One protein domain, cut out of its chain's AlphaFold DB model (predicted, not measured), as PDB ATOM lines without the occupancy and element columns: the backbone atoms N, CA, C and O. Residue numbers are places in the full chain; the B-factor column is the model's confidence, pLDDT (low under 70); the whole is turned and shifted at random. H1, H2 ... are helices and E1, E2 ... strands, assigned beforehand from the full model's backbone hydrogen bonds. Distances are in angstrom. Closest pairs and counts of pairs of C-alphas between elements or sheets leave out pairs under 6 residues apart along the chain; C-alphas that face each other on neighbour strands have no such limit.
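AT A GLANCE: This is residues 3 to 144 of the 430 residues of an uncharacterized protein of bacterium HR36 (UniProt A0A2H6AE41). With little regular structure, the domain has a small antiparallel sheet, E4-E3-E5, amid loops with H2 over one face. Hairpin E1-E2 and H1 make one end, H3 and H4 the other. Of 142 printed residues, 56 are in five named helices and five strands, class mixed. The whole is compact, radius of gyration of the C-alphas 15.5 A, spanning 44 by 33 by 29 A.

IN THESE COORDINATES: Find C-alpha 6 at (246.384, 244.817, 260.814), where E1, residues 6-10, begins. Next come E2, 28-30, H1, 31-38, E3, 47-51, E4, 64-67, E5, 77-80, H2, 86-93, H3, 96-105, 14.3 A long, H4, 113-116, and H5, 124-128, ending at (224.185, 240.467, 235.737).

HOW THE PARTS SIT: In hairpin E1-E2, N 7 and O 29 are within hydrogen-bond range, 2.9 A; so are N 49 and O 65 of hairpin E3-E4, 2.9 A. H2 is on the sheet, height 8.0 A, and touches H5, closest C-alphas Val 88 and Arg 128, 6.9 A. Every O i to N i+4 pair is within range in H1, H2 and H5, 5 of 6 in H3.

THE WHOLE: The printed part has no cut. Links E1 to E2 and E3 to E4 are long. No printed residue is under 70 in pLDDT.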
ATOM      1  N   GLU A   3     244.954 238.884 262.717       75.44
ATOM      2  CA  GLU A   3     244.612 238.648 264.133       75.44
ATOM      3  C   GLU A   3     245.229 239.670 265.101       75.44
ATOM      4  O   GLU A   3     244.740 239.855 266.207       75.44
ATOM      5  N   LYS A   4     246.290 240.369 264.677       84.75
ATOM      6  CA  LYS A   4     246.952 241.424 265.454       84.75
ATOM      7  C   LYS A   4     246.359 242.816 265.186       84.75
ATOM      8  O   LYS A   4     246.956 243.807 265.589       84.75
ATOM      9  N   GLY A   5     245.231 242.908 264.475       92.12
ATOM     10  CA  GLY A   5     244.570 244.178 264.159       92.12
ATOM     11  C   GLY A   5     245.186 244.938 262.979       92.12
ATOM     12  O   GLY A   5     245.139 246.167 262.956       92.12
ATOM     13  N   PHE A   6     245.770 244.224 262.008       95.44
ATOM     14  CA  PHE A   6     246.384 244.817 260.814       95.44
ATOM     15  C   PHE A   6     245.853 244.200 259.521       95.44
ATOM     16  O   PHE A   6     245.897 242.982 259.358       95.44
ATOM     17  N   TRP A   7     245.418 245.023 258.569       96.12
ATOM     18  CA  TRP A   7     244.989 244.570 257.239       96.12
ATOM     19  C   TRP A   7     246.078 244.807 256.184       96.12
ATOM     20  O   TRP A   7     246.783 245.812 256.270       96.12
ATOM     21  N   PRO A   8     246.256 243.908 255.199       96.31
ATOM     22  CA  PRO A   8     247.236 244.078 254.132       96.31
ATOM     23  C   PRO A   8     246.898 245.296 253.261       96.31
ATOM     24  O   PRO A   8     245.728 245.538 252.947       96.31
ATOM     25  N   LEU A   9     247.927 246.050 252.866       96.88
ATOM     26  CA  LEU A   9     247.811 247.165 251.929       96.88
ATOM     27  C   LEU A   9     248.194 246.707 250.516       96.88
ATOM     28  O   LEU A   9     249.373 246.529 250.209       96.88
ATOM     29  N   TYR A  10     247.195 246.555 249.650       97.69
ATOM     30  CA  TYR A  10     247.386 246.258 248.234       97.69
ATOM     31  C   TYR A  10     247.772 247.514 247.452       97.69
ATOM     32  O   TYR A  10     247.384 248.632 247.772       97.69
ATOM     33  N   GLU A  11     248.537 247.310 246.388       97.25
ATOM     34  CA  GLU A  11     249.043 248.341 245.484       97.25
ATOM     35  C   GLU A  11     249.022 247.777 244.067       97.25
ATOM     36  O   GLU A  11     248.870 246.568 243.892       97.25
ATOM     37  N   GLY A  12     249.242 248.615 243.054       96.31
ATOM     38  CA  GLY A  12     249.198 248.188 241.656       96.31
ATOM     39  C   GLY A  12     250.147 247.026 241.345       96.31
ATOM     40  O   GLY A  12     249.836 246.192 240.504       96.31
ATOM     41  N   LYS A  13     251.270 246.914 242.068       95.50
ATOM     42  CA  LYS A  13     252.241 245.813 241.926       95.50
ATOM     43  C   LYS A  13     251.770 244.464 242.488       95.50
ATOM     44  O   LYS A  13     252.428 243.461 242.233       95.50
ATOM     45  N   HIS A  14     250.704 244.453 243.288       97.75
ATOM     46  CA  HIS A  14     250.176 243.260 243.954       97.75
ATOM     47  C   HIS A  14     249.035 242.599 243.169       97.75
ATOM     48  O   HIS A  14     248.626 241.504 243.551       97.75
ATOM     49  N   ILE A  15     248.526 243.238 242.107       98.00
ATOM     50  CA  ILE A  15     247.405 242.725 241.313       98.00
ATOM     51  C   ILE A  15     247.750 242.606 239.827       98.00
ATOM     52  O   ILE A  15     248.543 243.380 239.280       98.00
ATOM     53  N   GLU A  16     247.093 241.656 239.178       97.69
ATOM     54  CA  GLU A  16     247.035 241.474 237.729       97.69
ATOM     55  C   GLU A  16     245.580 241.146 237.338       97.69
ATOM     56  O   GLU A  16     244.720 241.046 238.212       97.69
ATOM     57  N   GLN A  17     245.272 241.022 236.047       97.06
ATOM     58  CA  GLN A  17     243.942 240.677 235.540       97.06
ATOM     59  C   GLN A  17     243.348 239.483 236.313       97.06
ATOM     60  O   GLN A  17     243.828 238.368 236.157       97.06
ATOM     61  N   PHE A  18     242.312 239.700 237.135       98.00
ATOM     62  CA  PHE A  18     241.699 238.683 238.019       98.00
ATOM     63  C   PHE A  18     242.632 238.020 239.045       98.00
ATOM     64  O   PHE A  18     242.258 237.007 239.634       98.00
ATOM     65  N   LEU A  19     243.826 238.553 239.292       98.38
ATOM     66  CA  LEU A  19     244.797 237.947 240.199       98.38
ATOM     67  C   LEU A  19     245.228 238.929 241.289       98.38
ATOM     68  O   LEU A  19     245.431 240.117 241.038       98.38
ATOM     69  N   VAL A  20     245.425 238.408 242.497       98.19
ATOM     70  CA  VAL A  20     246.007 239.132 243.637       98.19
ATOM     71  C   VAL A  20     247.192 238.362 244.208       98.19
ATOM     72  O   VAL A  20     247.370 237.176 243.934       98.19
ATOM     73  N   ASP A  21     247.998 239.041 245.020       97.38
ATOM     74  CA  ASP A  21     249.208 238.499 245.652       97.38
ATOM     75  C   ASP A  21     250.327 238.161 244.653       97.38
ATOM     76  O   ASP A  21     251.145 237.275 244.888       97.38
ATOM     77  N   ILE A  22     250.404 238.932 243.557       97.50
ATOM     78  CA  ILE A  22     251.474 238.848 242.541       97.50
ATOM     79  C   ILE A  22     252.859 239.094 243.155       97.50
ATOM     80  O   ILE A  22     253.866 238.542 242.712       97.50
ATOM     81  N   LYS A  23     252.919 239.956 244.174       95.56
ATOM     82  CA  LYS A  23     254.122 240.244 244.957       95.56
ATOM     83  C   LYS A  23     253.804 240.172 246.453       95.56
ATOM     84  O   LYS A  23     252.654 240.411 246.825       95.56
ATOM     85  N   PRO A  24     254.802 239.894 247.312       94.31
ATOM     86  CA  PRO A  24     254.609 239.882 248.758       94.31
ATOM     87  C   PRO A  24     254.080 241.218 249.290       94.31
ATOM     88  O   PRO A  24     254.553 242.282 248.894       94.31
ATOM     89  N   ILE A  25     253.140 241.156 250.235       95.12
ATOM     90  CA  ILE A  25     252.617 242.343 250.914       95.12
ATOM     91  C   ILE A  25     253.663 242.890 251.890       95.12
ATOM     92  O   ILE A  25     253.958 242.291 252.925       95.12
ATOM     93  N   GLU A  26     254.187 244.072 251.578       93.12
ATOM     94  CA  GLU A  26     255.214 244.754 252.378       93.12
ATOM     95  C   GLU A  26     254.623 245.707 253.432       93.12
ATOM     96  O   GLU A  26     255.298 246.077 254.391       93.12
ATOM     97  N   ARG A  27     253.364 246.134 253.261       94.44
ATOM     98  CA  ARG A  27     252.729 247.166 254.091       94.44
ATOM     99  C   ARG A  27     251.384 246.723 254.640       94.44
ATOM    100  O   ARG A  27     250.621 246.024 253.980       94.44
ATOM    101  N   TRP A  28     251.095 247.185 255.851       95.44
ATOM    102  CA  TRP A  28     249.908 246.815 256.608       95.44
ATOM    103  C   TRP A  28     249.282 248.050 257.255       95.44
ATOM    104  O   TRP A  28     249.987 248.922 257.763       95.44
ATOM    105  N   VAL A  29     247.956 248.118 257.246       94.94
ATOM    106  CA  VAL A  29     247.155 249.192 257.838       94.94
ATOM    107  C   VAL A  29     246.692 248.763 259.224       94.94
ATOM    108  O   VAL A  29     246.063 247.718 259.370       94.94
ATOM    109  N   SER A  30     246.998 249.566 260.244       95.81
ATOM    110  CA  SER A  30     246.523 249.342 261.614       95.81
ATOM    111  C   SER A  30     245.058 249.756 261.758       95.81
ATOM    112  O   SER A  30     244.710 250.909 261.496       95.81
ATOM    113  N   LEU A  31     244.212 248.835 262.225       94.44
ATOM    114  CA  LEU A  31     242.794 249.104 262.479       94.44
ATOM    115  C   LEU A  31     242.598 250.118 263.613       94.44
ATOM    116  O   LEU A  31     241.747 250.997 263.504       94.44
ATOM    117  N   ASP A  32     243.422 250.042 264.662       94.50
ATOM    118  CA  ASP A  32     243.417 251.000 265.774       94.50
ATOM    119  C   ASP A  32     243.792 252.414 265.300       94.50
ATOM    120  O   ASP A  32     243.117 253.387 265.635       94.50
ATOM    121  N   ALA A  33     244.810 252.535 264.439       94.31
ATOM    122  CA  ALA A  33     245.175 253.824 263.857       94.31
ATOM    123  C   ALA A  33     244.049 254.405 262.982       94.31
ATOM    124  O   ALA A  33     243.795 255.609 263.032       94.31
ATOM    125  N   CYS A  34     243.345 253.566 262.211       93.25
ATOM    126  CA  CYS A  34     242.164 253.983 261.451       93.25
ATOM    127  C   CYS A  34     241.030 254.454 262.366       93.25
ATOM    128  O   CYS A  34     240.486 255.531 262.132       93.25
ATOM    129  N   GLN A  35     240.731 253.709 263.434       94.06
ATOM    130  CA  GLN A  35     239.711 254.086 264.411       94.06
ATOM    131  C   GLN A  35     240.030 255.438 265.059       94.06
ATOM    132  O   GLN A  35     239.159 256.300 265.150       94.06
ATOM    133  N   LYS A  36     241.288 255.659 265.455       95.56
ATOM    134  CA  LYS A  36     241.740 256.923 266.055       95.56
ATOM    135  C   LYS A  36     241.681 258.100 265.083       95.56
ATOM    136  O   LYS A  36     241.320 259.198 265.490       95.56
ATOM    137  N   LYS A  37     242.050 257.892 263.814       95.56
ATOM    138  CA  LYS A  37     242.140 258.970 262.816       95.56
ATOM    139  C   LYS A  37     240.803 259.301 262.151       95.56
ATOM    140  O   LYS A  37     240.527 260.469 261.904       95.56
ATOM    141  N   TYR A  38     240.011 258.286 261.820       93.81
ATOM    142  CA  TYR A  38     238.802 258.419 261.001       93.81
ATOM    143  C   TYR A  38     237.513 258.092 261.766       93.81
ATOM    144  O   TYR A  38     236.433 258.181 261.190       93.81
ATOM    145  N   GLY A  39     237.601 257.682 263.035       94.56
ATOM    146  CA  GLY A  39     236.439 257.323 263.856       94.56
ATOM    147  C   GLY A  39     235.769 255.998 263.473       94.56
ATOM    148  O   GLY A  39     234.806 255.600 264.125       94.56
ATOM    149  N   LYS A  40     236.274 255.303 262.448       92.62
ATOM    150  CA  LYS A  40     235.793 253.995 261.997       92.62
ATOM    151  C   LYS A  40     236.942 253.127 261.467       92.62
ATOM    152  O   LYS A  40     237.920 253.678 260.943       92.62
ATOM    153  N   PRO A  41     236.855 251.787 261.567       90.06
ATOM    154  CA  PRO A  41     237.783 250.905 260.872       90.06
ATOM    155  C   PRO A  41     237.515 250.929 259.354       90.06
ATOM    156  O   PRO A  41     236.445 251.370 258.923       90.06
ATOM    157  N   PRO A  42     238.454 250.444 258.522       90.44
ATOM    158  CA  PRO A  42     238.184 250.181 257.114       90.44
ATOM    159  C   PRO A  42     237.023 249.191 256.957       90.44
ATOM    160  O   PRO A  42     236.891 248.247 257.738       90.44
ATOM    161  N   GLU A  43     236.191 249.397 255.942       89.88
ATOM    162  CA  GLU A  43     235.003 248.571 255.723       89.88
ATOM    163  C   GLU A  43     235.403 247.186 255.174       89.88
ATOM    164  O   GLU A  43     236.148 247.100 254.186       89.88
ATOM    165  N   PRO A  44     234.982 246.079 255.817       91.06
ATOM    166  CA  PRO A  44     235.202 244.743 255.280       91.06
ATOM    167  C   PRO A  44     234.294 244.502 254.071       91.06
ATOM    168  O   PRO A  44     233.209 245.066 253.977       91.06
ATOM    169  N   GLY A  45     234.731 243.635 253.164       91.94
ATOM    170  CA  GLY A  45     233.945 243.217 252.002       91.94
ATOM    171  C   GLY A  45     234.719 243.323 250.688       91.94
ATOM    172  O   GLY A  45     235.826 243.882 250.673       91.94
ATOM    173  N   PRO A  46     234.170 242.762 249.600       92.50
ATOM    174  CA  PRO A  46     234.830 242.704 248.303       92.50
ATOM    175  C   PRO A  46     235.000 244.106 247.717       92.50
ATOM    176  O   PRO A  46     234.029 244.839 247.545       92.50
ATOM    177  N   LYS A  47     236.236 244.469 247.372       94.88
ATOM    178  CA  LYS A  47     236.568 245.790 246.815       94.88
ATOM    179  C   LYS A  47     237.068 245.614 245.396       94.88
ATOM    180  O   LYS A  47     238.168 245.096 245.207       94.88
ATOM    181  N   LEU A  48     236.278 246.037 244.412       97.19
ATOM    182  CA  LEU A  48     236.767 246.117 243.042       97.19
ATOM    183  C   LEU A  48     237.771 247.259 242.943       97.19
ATOM    184  O   LEU A  48     237.452 248.397 243.285       97.19
ATOM    185  N   VAL A  49     238.957 246.959 242.430       97.75
ATOM    186  CA  VAL A  49     239.980 247.956 242.134       97.75
ATOM    187  C   VAL A  49     240.523 247.783 240.724       97.75
ATOM    188  O   VAL A  49     240.541 246.673 240.190       97.75
ATOM    189  N   PHE A  50     241.030 248.868 240.147       97.38
ATOM    190  CA  PHE A  50     241.833 248.844 238.928       97.38
ATOM    191  C   PHE A  50     243.156 249.590 239.119       97.38
ATOM    192  O   PHE A  50     243.281 250.471 239.976       97.38
ATOM    193  N   ARG A  51     244.171 249.204 238.342       96.81
ATOM    194  CA  ARG A  51     245.510 249.801 238.408       96.81
ATOM    195  C   ARG A  51     245.507 251.210 237.830       96.81
ATOM    196  O   ARG A  51     245.071 251.410 236.703       96.81
ATOM    197  N   ASP A  52     246.075 252.149 238.582       94.75
ATOM    198  CA  ASP A  52     246.305 253.511 238.101       94.75
ATOM    199  C   ASP A  52     247.398 253.536 237.023       94.75
ATOM    200  O   ASP A  52     247.203 254.105 235.961       94.75
ATOM    201  N   ILE A  53     248.532 252.859 237.233       92.62
ATOM    202  CA  ILE A  53     249.624 252.845 236.245       92.62
ATOM    203  C   ILE A  53     249.273 251.913 235.082       92.62
ATOM    204  O   ILE A  53     249.301 250.687 235.244       92.62
ATOM    205  N   ALA A  54     249.033 252.505 233.914       91.06
ATOM    206  CA  ALA A  54     248.702 251.810 232.677       91.06
ATOM    207  C   ALA A  54     249.072 252.640 231.441       91.06
ATOM    208  O   ALA A  54     248.951 253.866 231.450       91.06
ATOM    209  N   ARG A  55     249.494 251.977 230.359       92.12
ATOM    210  CA  ARG A  55     249.741 252.600 229.048       92.12
ATOM    211  C   ARG A  55     248.912 251.928 227.960       92.12
ATOM    212  O   ARG A  55     248.634 250.729 228.011       92.12
ATOM    213  N   ASN A  56     248.611 252.675 226.903       91.31
ATOM    214  CA  ASN A  56     247.970 252.147 225.694       91.31
ATOM    215  C   ASN A  56     248.876 251.222 224.853       91.31
ATOM    216  O   ASN A  56     248.431 250.673 223.849       91.31
ATOM    217  N   THR A  57     250.136 251.034 225.250       91.62
ATOM    218  CA  THR A  57     251.093 250.104 224.633       91.62
ATOM    219  C   THR A  57     251.362 248.863 225.479       91.62
ATOM    220  O   THR A  57     252.111 247.992 225.046       91.62
ATOM    221  N   ASP A  58     250.804 248.766 226.689       94.88
ATOM    222  CA  ASP A  58     251.019 247.610 227.563       94.88
ATOM    223  C   ASP A  58     250.264 246.368 227.041       94.88
ATOM    224  O   ASP A  58     249.425 246.463 226.135       94.88
ATOM    225  N   GLU A  59     250.558 245.189 227.614       95.62
ATOM    226  CA  GLU A  59     249.824 243.940 227.323       95.62
ATOM    227  C   GLU A  59     248.317 244.134 227.497       95.62
ATOM    228  O   GLU A  59     247.546 243.713 226.642       95.62
ATOM    229  N   ARG A  60     247.927 244.835 228.565       95.81
ATOM    230  CA  ARG A  60     246.567 245.247 228.917       95.81
ATOM    231  C   ARG A  60     246.624 246.686 229.420       95.81
ATOM    232  O   ARG A  60     247.570 247.030 230.129       95.81
ATOM    233  N   THR A  61     245.655 247.521 229.052       95.75
ATOM    234  CA  THR A  61     245.573 248.904 229.547       95.75
ATOM    235  C   THR A  61     244.656 248.992 230.764       95.75
ATOM    236  O   THR A  61     244.938 249.754 231.680       95.75
ATOM    237  N   CYS A  62     243.601 248.181 230.835       96.75
ATOM    238  CA  CYS A  62     242.767 248.083 232.029       96.75
ATOM    239  C   CYS A  62     243.045 246.757 232.740       96.75
ATOM    240  O   CYS A  62     242.853 245.683 232.172       96.75
ATOM    241  N   ILE A  63     243.515 246.842 233.985       97.75
ATOM    242  CA  ILE A  63     243.794 245.685 234.839       97.75
ATOM    243  C   ILE A  63     243.032 245.873 236.143       97.75
ATOM    244  O   ILE A  63     243.327 246.804 236.900       97.75
ATOM    245  N   ALA A  64     242.080 244.979 236.400       98.06
ATOM    246  CA  ALA A  64     241.218 245.015 237.569       98.06
ATOM    247  C   ALA A  64     241.217 243.688 238.340       98.06
ATOM    248  O   ALA A  64     241.414 242.607 237.777       98.06
ATOM    249  N   ALA A  65     240.960 243.778 239.641       98.31
ATOM    250  CA  ALA A  65     240.825 242.637 240.537       98.31
ATOM    251  C   ALA A  65     239.908 242.993 241.714       98.31
ATOM    252  O   ALA A  65     239.771 244.164 242.080       98.31
ATOM    253  N   VAL A  66     239.298 241.984 242.327       98.31
ATOM    254  CA  VAL A  66     238.545 242.122 243.576       98.31
ATOM    255  C   VAL A  66     239.471 241.771 244.734       98.31
ATOM    256  O   VAL A  66     239.965 240.650 244.832       98.31
ATOM    257  N   LEU A  67     239.743 242.736 245.611       97.50
ATOM    258  CA  LEU A  67     240.636 242.515 246.746       97.50
ATOM    259  C   LEU A  67     239.985 241.625 247.820       97.50
ATOM    260  O   LEU A  67     238.761 241.674 247.987       97.50
ATOM    261  N   PRO A  68     240.788 240.893 248.623       95.44
ATOM    262  CA  PRO A  68     240.279 240.146 249.770       95.44
ATOM    263  C   PRO A  68     239.481 241.034 250.728       95.44
ATOM    264  O   PRO A  68     239.844 242.188 250.965       95.44
ATOM    265  N   GLU A  69     238.430 240.494 251.343       94.50
ATOM    266  CA  GLU A  69     237.461 241.302 252.096       94.50
ATOM    267  C   GLU A  69     238.085 242.160 253.205       94.50
ATOM    268  O   GLU A  69     237.695 243.309 253.421       94.50
ATOM    269  N   ARG A  70     239.086 241.608 253.896       94.62
ATOM    270  CA  ARG A  70     239.818 242.255 254.990       94.62
ATOM    271  C   ARG A  70     241.142 242.823 254.495       94.62
ATOM    272  O   ARG A  70     242.202 242.411 254.954       94.62
ATOM    273  N   SER A  71     241.079 243.736 253.533       95.38
ATOM    274  CA  SER A  71     242.242 244.395 252.936       95.38
ATOM    275  C   SER A  71     241.988 245.878 252.657       95.38
ATOM    276  O   SER A  71     240.847 246.343 252.686       95.38
ATOM    277  N   CYS A  72     243.068 246.625 252.419       95.12
ATOM    278  CA  CYS A  72     243.044 248.042 252.057       95.12
ATOM    279  C   CYS A  72     243.720 248.261 250.697       95.12
ATOM    280  O   CYS A  72     244.690 247.577 250.375       95.12
ATOM    281  N   ALA A  73     243.259 249.253 249.935       94.94
ATOM    282  CA  ALA A  73     243.877 249.676 248.679       94.94
ATOM    283  C   ALA A  73     244.736 250.935 248.890       94.94
ATOM    284  O   ALA A  73     244.322 251.878 249.563       94.94
ATOM    285  N   GLY A  74     245.948 250.944 248.338       91.81
ATOM    286  CA  GLY A  74     246.824 252.114 248.287       91.81
ATOM    287  C   GLY A  74     246.536 253.014 247.083       91.81
ATOM    288  O   GLY A  74     245.813 252.636 246.172       91.81
ATOM    289  N   HIS A  75     247.174 254.187 247.038       89.12
ATOM    290  CA  HIS A  75     246.935 255.236 246.028       89.12
ATOM    291  C   HIS A  75     247.109 254.817 244.553       89.12
ATOM    292  O   HIS A  75     246.566 255.464 243.672       89.12
ATOM    293  N   THR A  76     247.851 253.741 244.267       92.62
ATOM    294  CA  THR A  76     248.018 253.191 242.904       92.62
ATOM    295  C   THR A  76     246.864 252.283 242.446       92.62
ATOM    296  O   THR A  76     246.954 251.660 241.386       92.62
ATOM    297  N   LEU A  77     245.835 252.126 243.282       96.31
ATOM    298  CA  LEU A  77     244.640 251.331 243.029       96.31
ATOM    299  C   LEU A  77     243.403 252.207 243.224       96.31
ATOM    300  O   LEU A  77     243.158 252.708 244.320       96.31
ATOM    301  N   SER A  78     242.614 252.346 242.168       95.50
ATOM    302  CA  SER A  78     241.358 253.093 242.184       95.50
ATOM    303  C   SER A  78     240.195 252.135 242.423       95.50
ATOM    304  O   SER A  78     240.087 251.128 241.726       95.50
ATOM    305  N   GLY A  79     239.349 252.420 243.418       94.69
ATOM    306  CA  GLY A  79     238.208 251.577 243.791       94.69
ATOM    307  C   GLY A  79     236.913 251.956 243.074       94.69
ATOM    308  O   GLY A  79     236.664 253.135 242.847       94.69
ATOM    309  N   ILE A  80     236.079 250.969 242.740       93.25
ATOM    310  CA  ILE A  80     234.736 251.179 242.176       93.25
ATOM    311  C   ILE A  80     233.706 250.474 243.054       93.25
ATOM    312  O   ILE A  80     233.874 249.305 243.400       93.25
ATOM    313  N   GLU A  81     232.622 251.180 243.369       91.00
ATOM    314  CA  GLU A  81     231.506 250.671 244.164       91.00
ATOM    315  C   GLU A  81     230.198 250.780 243.378       91.00
ATOM    316  O   GLU A  81     229.964 251.749 242.654       91.00
ATOM    317  N   SER A  82     229.350 249.758 243.495       88.25
ATOM    318  CA  SER A  82     228.057 249.675 242.815       88.25
ATOM    319  C   SER A  82     227.152 248.647 243.501       88.25
ATOM    320  O   SER A  82     227.595 247.867 244.340       88.25
ATOM    321  N   ASN A  83     225.878 248.610 243.105       87.75
ATOM    322  CA  ASN A  83     224.918 247.564 243.479       87.75
ATOM    323  C   ASN A  83     225.018 246.297 242.597       87.75
ATOM    324  O   ASN A  83     224.228 245.359 242.755       87.75
ATOM    325  N   VAL A  84     225.938 246.287 241.632       88.94
ATOM    326  CA  VAL A  84     226.333 245.112 240.846       88.94
ATOM    327  C   VAL A  84     227.502 244.426 241.554       88.94
ATOM    328  O   VAL A  84     228.331 245.093 242.162       88.94
ATOM    329  N   SER A  85     227.573 243.093 241.486       92.19
ATOM    330  CA  SER A  85     228.666 242.326 242.098       92.19
ATOM    331  C   SER A  85     230.044 242.800 241.615       92.19
ATOM    332  O   SER A  85     230.255 242.980 240.413       92.19
ATOM    333  N   SER A  86     230.995 242.940 242.545       95.06
ATOM    334  CA  SER A  86     232.386 243.305 242.256       95.06
ATOM    335  C   SER A  86     233.046 242.364 241.246       95.06
ATOM    336  O   SER A  86     233.782 242.838 240.384       95.06
ATOM    337  N   ASP A  87     232.748 241.062 241.288       94.50
ATOM    338  CA  ASP A  87     233.313 240.093 240.338       94.50
ATOM    339  C   ASP A  87     232.765 240.290 238.921       94.50
ATOM    340  O   ASP A  87     233.504 240.217 237.939       94.50
ATOM    341  N   VAL A  88     231.477 240.610 238.803       94.00
ATOM    342  CA  VAL A  88     230.839 240.908 237.513       94.00
ATOM    343  C   VAL A  88     231.394 242.212 236.934       94.00
ATOM    344  O   VAL A  88     231.708 242.294 235.748       94.00
ATOM    345  N   MET A  89     231.577 243.237 237.764       94.62
ATOM    346  CA  MET A  89     232.215 244.475 237.317       94.62
ATOM    347  C   MET A  89     233.679 244.244 236.915       94.62
ATOM    348  O   MET A  89     234.113 244.761 235.885       94.62
ATOM    349  N   ALA A  90     234.429 243.421 237.662       96.81
ATOM    350  CA  ALA A  90     235.786 243.017 237.287       96.81
ATOM    351  C   ALA A  90     235.804 242.335 235.915       96.81
ATOM    352  O   ALA A  90     236.700 242.588 235.113       96.81
ATOM    353  N   CYS A  91     234.799 241.506 235.629       96.88
ATOM    354  CA  CYS A  91     234.625 240.834 234.349       96.88
ATOM    355  C   CYS A  91     234.499 241.819 233.177       96.88
ATOM    356  O   CYS A  91     235.207 241.678 232.178       96.88
ATOM    357  N   VAL A  92     233.682 242.865 233.325       96.56
ATOM    358  CA  VAL A  92     233.547 243.922 232.311       96.56
ATOM    359  C   VAL A  92     234.852 244.712 232.161       96.56
ATOM    360  O   VAL A  92     235.335 244.878 231.038       96.56
ATOM    361  N   LEU A  93     235.473 245.133 233.270       96.50
ATOM    362  CA  LEU A  93     236.717 245.918 233.256       96.50
ATOM    363  C   LEU A  93     237.912 245.168 232.653       96.50
ATOM    364  O   LEU A  93     238.762 245.778 232.011       96.50
ATOM    365  N   ASN A  94     237.979 243.852 232.851       97.75
ATOM    366  CA  ASN A  94     239.052 243.006 232.333       97.75
ATOM    367  C   ASN A  94     238.769 242.451 230.928       97.75
ATOM    368  O   ASN A  94     239.613 241.721 230.393       97.75
ATOM    369  N   SER A  95     237.629 242.774 230.315       97.88
ATOM    370  CA  SER A  95     237.306 242.347 228.949       97.88
ATOM    371  C   SER A  95     238.182 243.045 227.904       97.88
ATOM    372  O   SER A  95     238.598 244.192 228.073       97.88
ATOM    373  N   LEU A  96     238.450 242.359 226.794       98.00
ATOM    374  CA  LEU A  96     239.171 242.905 225.645       98.00
ATOM    375  C   LEU A  96     238.409 244.073 225.009       98.00
ATOM    376  O   LEU A  96     239.033 245.046 224.601       98.00
ATOM    377  N   ALA A  97     237.074 244.003 224.966       97.31
ATOM    378  CA  ALA A  97     236.230 245.050 224.391       97.31
ATOM    379  C   ALA A  97     236.332 246.377 225.165       97.31
ATOM    380  O   ALA A  97     236.540 247.439 224.567       97.31
ATOM    381  N   LEU A  98     236.250 246.324 226.501       96.56
ATOM    382  CA  LEU A  98     236.412 247.524 227.321       96.56
ATOM    383  C   LEU A  98     237.858 248.023 227.292       96.56
ATOM    384  O   LEU A  98     238.083 249.217 227.113       96.56
ATOM    385  N   ASP A  99     238.845 247.132 227.412       97.12
ATOM    386  CA  ASP A  99     240.262 247.516 227.370       97.12
ATOM    387  C   ASP A  99     240.633 248.173 226.034       97.12
ATOM    388  O   ASP A  99     241.309 249.196 226.022       97.12
ATOM    389  N   PHE A 100     240.105 247.680 224.912       96.75
ATOM    390  CA  PHE A 100     240.262 248.325 223.611       96.75
ATOM    391  C   PHE A 100     239.728 249.761 223.616       96.75
ATOM    392  O   PHE A 100     240.434 250.688 223.217       96.75
ATOM    393  N   SER A 101     238.528 249.973 224.159       94.62
ATOM    394  CA  SER A 101     237.945 251.313 224.300       94.62
ATOM    395  C   SER A 101     238.797 252.232 225.186       94.62
ATOM    396  O   SER A 101     238.969 253.413 224.879       94.62
ATOM    397  N   VAL A 102     239.379 251.694 226.263       94.12
ATOM    398  CA  VAL A 102     240.308 252.418 227.146       94.12
ATOM    399  C   VAL A 102     241.617 252.749 226.433       94.12
ATOM    400  O   VAL A 102     242.117 253.872 226.553       94.12
ATOM    401  N   ARG A 103     242.164 251.803 225.667       94.00
ATOM    402  CA  ARG A 103     243.418 251.932 224.915       94.00
ATOM    403  C   ARG A 103     243.345 253.047 223.879       94.00
ATOM    404  O   ARG A 103     244.313 253.787 223.727       94.00
ATOM    405  N   LEU A 104     242.197 253.206 223.219       92.31
ATOM    406  CA  LEU A 104     241.964 254.288 222.258       92.31
ATOM    407  C   LEU A 104     241.892 255.678 222.909       92.31
ATOM    408  O   LEU A 104     242.140 256.678 222.241       92.31
ATOM    409  N   ARG A 105     241.545 255.755 224.199       89.31
ATOM    410  CA  ARG A 105     241.345 257.022 224.924       89.31
ATOM    411  C   ARG A 105     242.552 257.432 225.762       89.31
ATOM    412  O   ARG A 105     242.791 258.620 225.947       89.31
ATOM    413  N   THR A 106     243.308 256.467 226.276       86.62
ATOM    414  CA  THR A 106     244.441 256.727 227.171       86.62
ATOM    415  C   THR A 106     245.677 257.132 226.372       86.62
ATOM    416  O   THR A 106     246.236 256.318 225.645       86.62
ATOM    417  N   ALA A 107     246.150 258.369 226.540       81.06
ATOM    418  CA  ALA A 107     247.406 258.840 225.934       81.06
ATOM    419  C   ALA A 107     248.597 258.877 226.917       81.06
ATOM    420  O   ALA A 107     249.738 259.067 226.502       81.06
ATOM    421  N   GLY A 108     248.337 258.730 228.221       86.94
ATOM    422  CA  GLY A 108     249.334 258.865 229.287       86.94
ATOM    423  C   GLY A 108     249.772 257.541 229.918       86.94
ATOM    424  O   GLY A 108     249.557 256.460 229.378       86.94
ATOM    425  N   THR A 109     250.385 257.649 231.098       92.06
ATOM    426  CA  THR A 109     250.834 256.512 231.925       92.06
ATOM    427  C   THR A 109     249.890 256.180 233.080       92.06
ATOM    428  O   THR A 109     250.250 255.378 233.942       92.06
ATOM    429  N   HIS A 110     248.718 256.820 233.112       92.31
ATOM    430  CA  HIS A 110     247.734 256.691 234.179       92.31
ATOM    431  C   HIS A 110     246.331 256.467 233.614       92.31
ATOM    432  O   HIS A 110     245.862 257.244 232.775       92.31
ATOM    433  N   LEU A 111     245.647 255.447 234.120       93.44
ATOM    434  CA  LEU A 111     244.220 255.233 233.956       93.44
ATOM    435  C   LEU A 111     243.502 255.897 235.135       93.44
ATOM    436  O   LEU A 111     243.371 255.322 236.208       93.44
ATOM    437  N   SER A 112     243.053 257.134 234.935       90.19
ATOM    438  CA  SER A 112     242.303 257.893 235.941       90.19
ATOM    439  C   SER A 112     240.789 257.811 235.719       90.19
ATOM    440  O   SER A 112     240.311 257.434 234.643       90.19
ATOM    441  N   PHE A 113     240.010 258.257 236.709       90.88
ATOM    442  CA  PHE A 113     238.553 258.370 236.585       90.88
ATOM    443  C   PHE A 113     238.092 259.306 235.463       90.88
ATOM    444  O   PHE A 113     236.978 259.136 234.980       90.88
ATOM    445  N   ALA A 114     238.935 260.232 234.990       89.00
ATOM    446  CA  ALA A 114     238.600 261.064 233.834       89.00
ATOM    447  C   ALA A 114     238.357 260.223 232.568       89.00
ATOM    448  O   ALA A 114     237.513 260.588 231.751       89.00
ATOM    449  N   TYR A 115     239.056 259.090 232.432       89.81
ATOM    450  CA  TYR A 115     238.820 258.121 231.363       89.81
ATOM    451  C   TYR A 115     237.712 257.139 231.737       89.81
ATOM    452  O   TYR A 115     236.759 256.979 230.977       89.81
ATOM    453  N   VAL A 116     237.820 256.503 232.911       89.94
ATOM    454  CA  VAL A 116     236.932 255.398 233.314       89.94
ATOM    455  C   VAL A 116     235.472 255.839 233.431       89.94
ATOM    456  O   VAL A 116     234.589 255.111 232.990       89.94
ATOM    457  N   ALA A 117     235.202 257.048 233.936       89.88
ATOM    458  CA  ALA A 117     233.836 257.556 234.100       89.88
ATOM    459  C   ALA A 117     233.104 257.831 232.772       89.88
ATOM    460  O   ALA A 117     231.894 258.032 232.778       89.88
ATOM    461  N   GLN A 118     233.820 257.857 231.642       89.19
ATOM    462  CA  GLN A 118     233.252 258.099 230.308       89.19
ATOM    463  C   GLN A 118     233.133 256.822 229.465       89.19
ATOM    464  O   GLN A 118     232.763 256.895 228.290       89.19
ATOM    465  N   LEU A 119     233.512 255.663 230.013       90.19
ATOM    466  CA  LEU A 119     233.418 254.399 229.294       90.19
ATOM    467  C   LEU A 119     231.962 253.948 229.240       90.19
ATOM    468  O   LEU A 119     231.273 253.903 230.259       90.19
ATOM    469  N   ALA A 120     231.514 253.575 228.044       91.19
ATOM    470  CA  ALA A 120     230.282 252.823 227.909       91.19
ATOM    471  C   ALA A 120     230.480 251.454 228.567       91.19
ATOM    472  O   ALA A 120     231.501 250.806 228.342       91.19
ATOM    473  N   VAL A 121     229.504 251.032 229.363       91.94
ATOM    474  CA  VAL A 121     229.421 249.684 229.930       91.94
ATOM    475  C   VAL A 121     228.076 249.074 229.547       91.94
ATOM    476  O   VAL A 121     227.127 249.833 229.323       91.94
ATOM    477  N   PRO A 122     227.958 247.736 229.457       90.44
ATOM    478  CA  PRO A 122     226.683 247.110 229.154       90.44
ATOM    479  C   PRO A 122     225.656 247.425 230.245       90.44
ATOM    480  O   PRO A 122     226.005 247.661 231.406       90.44
ATOM    481  N   GLU A 123     224.374 247.402 229.888       86.88
ATOM    482  CA  GLU A 123     223.306 247.653 230.852       86.88
ATOM    483  C   GLU A 123     223.367 246.681 232.037       86.88
ATOM    484  O   GLU A 123     223.827 245.540 231.923       86.88
ATOM    485  N   ALA A 124     222.863 247.111 233.195       81.31
ATOM    486  CA  ALA A 124     222.956 246.323 234.422       81.31
ATOM    487  C   ALA A 124     222.272 244.947 234.306       81.31
ATOM    488  O   ALA A 124     222.732 243.993 234.933       81.31
ATOM    489  N   GLY A 125     221.204 244.831 233.507       82.19
ATOM    490  CA  GLY A 125     220.522 243.562 233.236       82.19
ATOM    491  C   GLY A 125     221.425 242.561 232.513       82.19
ATOM    492  O   GLY A 125     221.657 241.473 233.032       82.19
ATOM    493  N   ALA A 126     222.006 242.967 231.379       82.69
ATOM    494  CA  ALA A 126     222.954 242.153 230.613       82.69
ATOM    495  C   ALA A 126     224.234 241.852 231.409       82.69
ATOM    496  O   ALA A 126     224.764 240.747 231.380       82.69
ATOM    497  N   THR A 127     224.706 242.827 232.185       84.88
ATOM    498  CA  THR A 127     225.890 242.667 233.030       84.88
ATOM    499  C   THR A 127     225.684 241.567 234.081       84.88
ATOM    500  O   THR A 127     226.570 240.743 234.290       84.88
ATOM    501  N   ARG A 128     224.501 241.481 234.708       86.12
ATOM    502  CA  ARG A 128     224.185 240.467 235.737       86.12
ATOM    503  C   ARG A 128     224.150 239.028 235.215       86.12
ATOM    504  O   ARG A 128     224.238 238.114 236.028       86.12
ATOM    505  N   THR A 129     224.022 238.824 233.905       87.88
ATOM    506  CA  THR A 129     223.994 237.493 233.279       87.88
ATOM    507  C   THR A 129     225.355 237.050 232.742       87.88
ATOM    508  O   THR A 129     225.463 235.949 232.207       87.88
ATOM    509  N   LEU A 130     226.393 237.888 232.855       90.50
ATOM    510  CA  LEU A 130     227.724 237.554 232.354       90.50
ATOM    511  C   LEU A 130     228.342 236.373 233.125       90.50
ATOM    512  O   LEU A 130     228.199 236.296 234.350       90.50
ATOM    513  N   PRO A 131     229.097 235.489 232.442       92.69
ATOM    514  CA  PRO A 131     229.944 234.508 233.105       92.69
ATOM    515  C   PRO A 131     230.907 235.197 234.074       92.69
ATOM    516  O   PRO A 131     231.571 236.171 233.716       92.69
ATOM    517  N   VAL A 132     230.998 234.677 235.296       93.19
ATOM    518  CA  VAL A 132     231.835 235.264 236.347       93.19
ATOM    519  C   VAL A 132     233.177 234.547 236.423       93.19
ATOM    520  O   VAL A 132     233.234 233.329 236.589       93.19
ATOM    521  N   VAL A 133     234.257 235.323 236.356       95.50
ATOM    522  CA  VAL A 133     235.624 234.887 236.659       95.50
ATOM    523  C   VAL A 133     236.029 235.520 237.993       95.50
ATOM    524  O   VAL A 133     236.344 236.713 238.021       95.50
ATOM    525  N   PRO A 134     235.982 234.773 239.112       93.56
ATOM    526  CA  PRO A 134     236.338 235.322 240.411       93.56
ATOM    527  C   PRO A 134     237.831 235.639 240.473       93.56
ATOM    528  O   PRO A 134     238.659 234.980 239.837       93.56
ATOM    529  N   THR A 135     238.185 236.632 241.284       97.19
ATOM    530  CA  THR A 135     239.595 236.952 241.519       97.19
ATOM    531  C   THR A 135     240.280 235.842 242.318       97.19
ATOM    532  O   THR A 135     239.758 235.379 243.332       97.19
ATOM    533  N   ARG A 136     241.474 235.428 241.882       96.50
ATOM    534  CA  ARG A 136     242.255 234.349 242.497       96.50
ATOM    535  C   ARG A 136     243.543 234.880 243.121       96.50
ATOM    536  O   ARG A 136     244.298 235.615 242.490       96.50
ATOM    537  N   SER A 137     243.832 234.457 244.350       96.88
ATOM    538  CA  SER A 137     245.161 234.645 244.937       96.88
ATOM    539  C   SER A 137     246.157 233.675 244.305       96.88
ATOM    540  O   SER A 137     245.880 232.479 244.181       96.88
ATOM    541  N   VAL A 138     247.321 234.194 243.920       97.56
ATOM    542  CA  VAL A 138     248.453 233.407 243.402       97.56
ATOM    543  C   VAL A 138     249.627 233.368 244.382       97.56
ATOM    544  O   VAL A 138     250.751 233.031 243.999       97.56
ATOM    545  N   ALA A 139     249.367 233.675 245.656       95.38
ATOM    546  CA  ALA A 139     250.364 233.644 246.716       95.38
ATOM    547  C   ALA A 139     251.095 232.290 246.758       95.38
ATOM    548  O   ALA A 139     250.476 231.228 246.802       95.38
ATOM    549  N   GLY A 140     252.429 232.332 246.756       93.38
ATOM    550  CA  GLY A 140     253.268 231.129 246.797       93.38
ATOM    551  C   GLY A 140     253.375 230.367 245.471       93.38
ATOM    552  O   GLY A 140     254.003 229.312 245.438       93.38
ATOM    553  N   THR A 141     252.809 230.889 244.382       94.94
ATOM    554  CA  THR A 141     252.967 230.327 243.034       94.94
ATOM    555  C   THR A 141     253.924 231.173 242.190       94.94
ATOM    556  O   THR A 141     254.270 232.296 242.556       94.94
ATOM    557  N   SER A 142     254.353 230.644 241.043       94.25
ATOM    558  CA  SER A 142     255.135 231.387 240.045       94.25
ATOM    559  C   SER A 142     254.270 232.144 239.029       94.25
ATOM    560  O   SER A 142     254.822 232.821 238.162       94.25
ATOM    561  N   ALA A 143     252.938 232.026 239.100       96.06
ATOM    562  CA  ALA A 143     252.037 232.668 238.155       96.06
ATOM    563  C   ALA A 143     252.039 234.184 238.366       96.06
ATOM    564  O   ALA A 143     251.810 234.681 239.468       96.06
ATOM    565  N   THR A 144     252.279 234.926 237.289       94.94
ATOM    566  CA  THR A 144     252.286 236.398 237.302       94.94
ATOM    567  C   THR A 144     251.211 236.989 236.406       94.94
ATOM    568  O   THR A 144     250.992 238.195 236.425       94.94
TER     569      THR A 144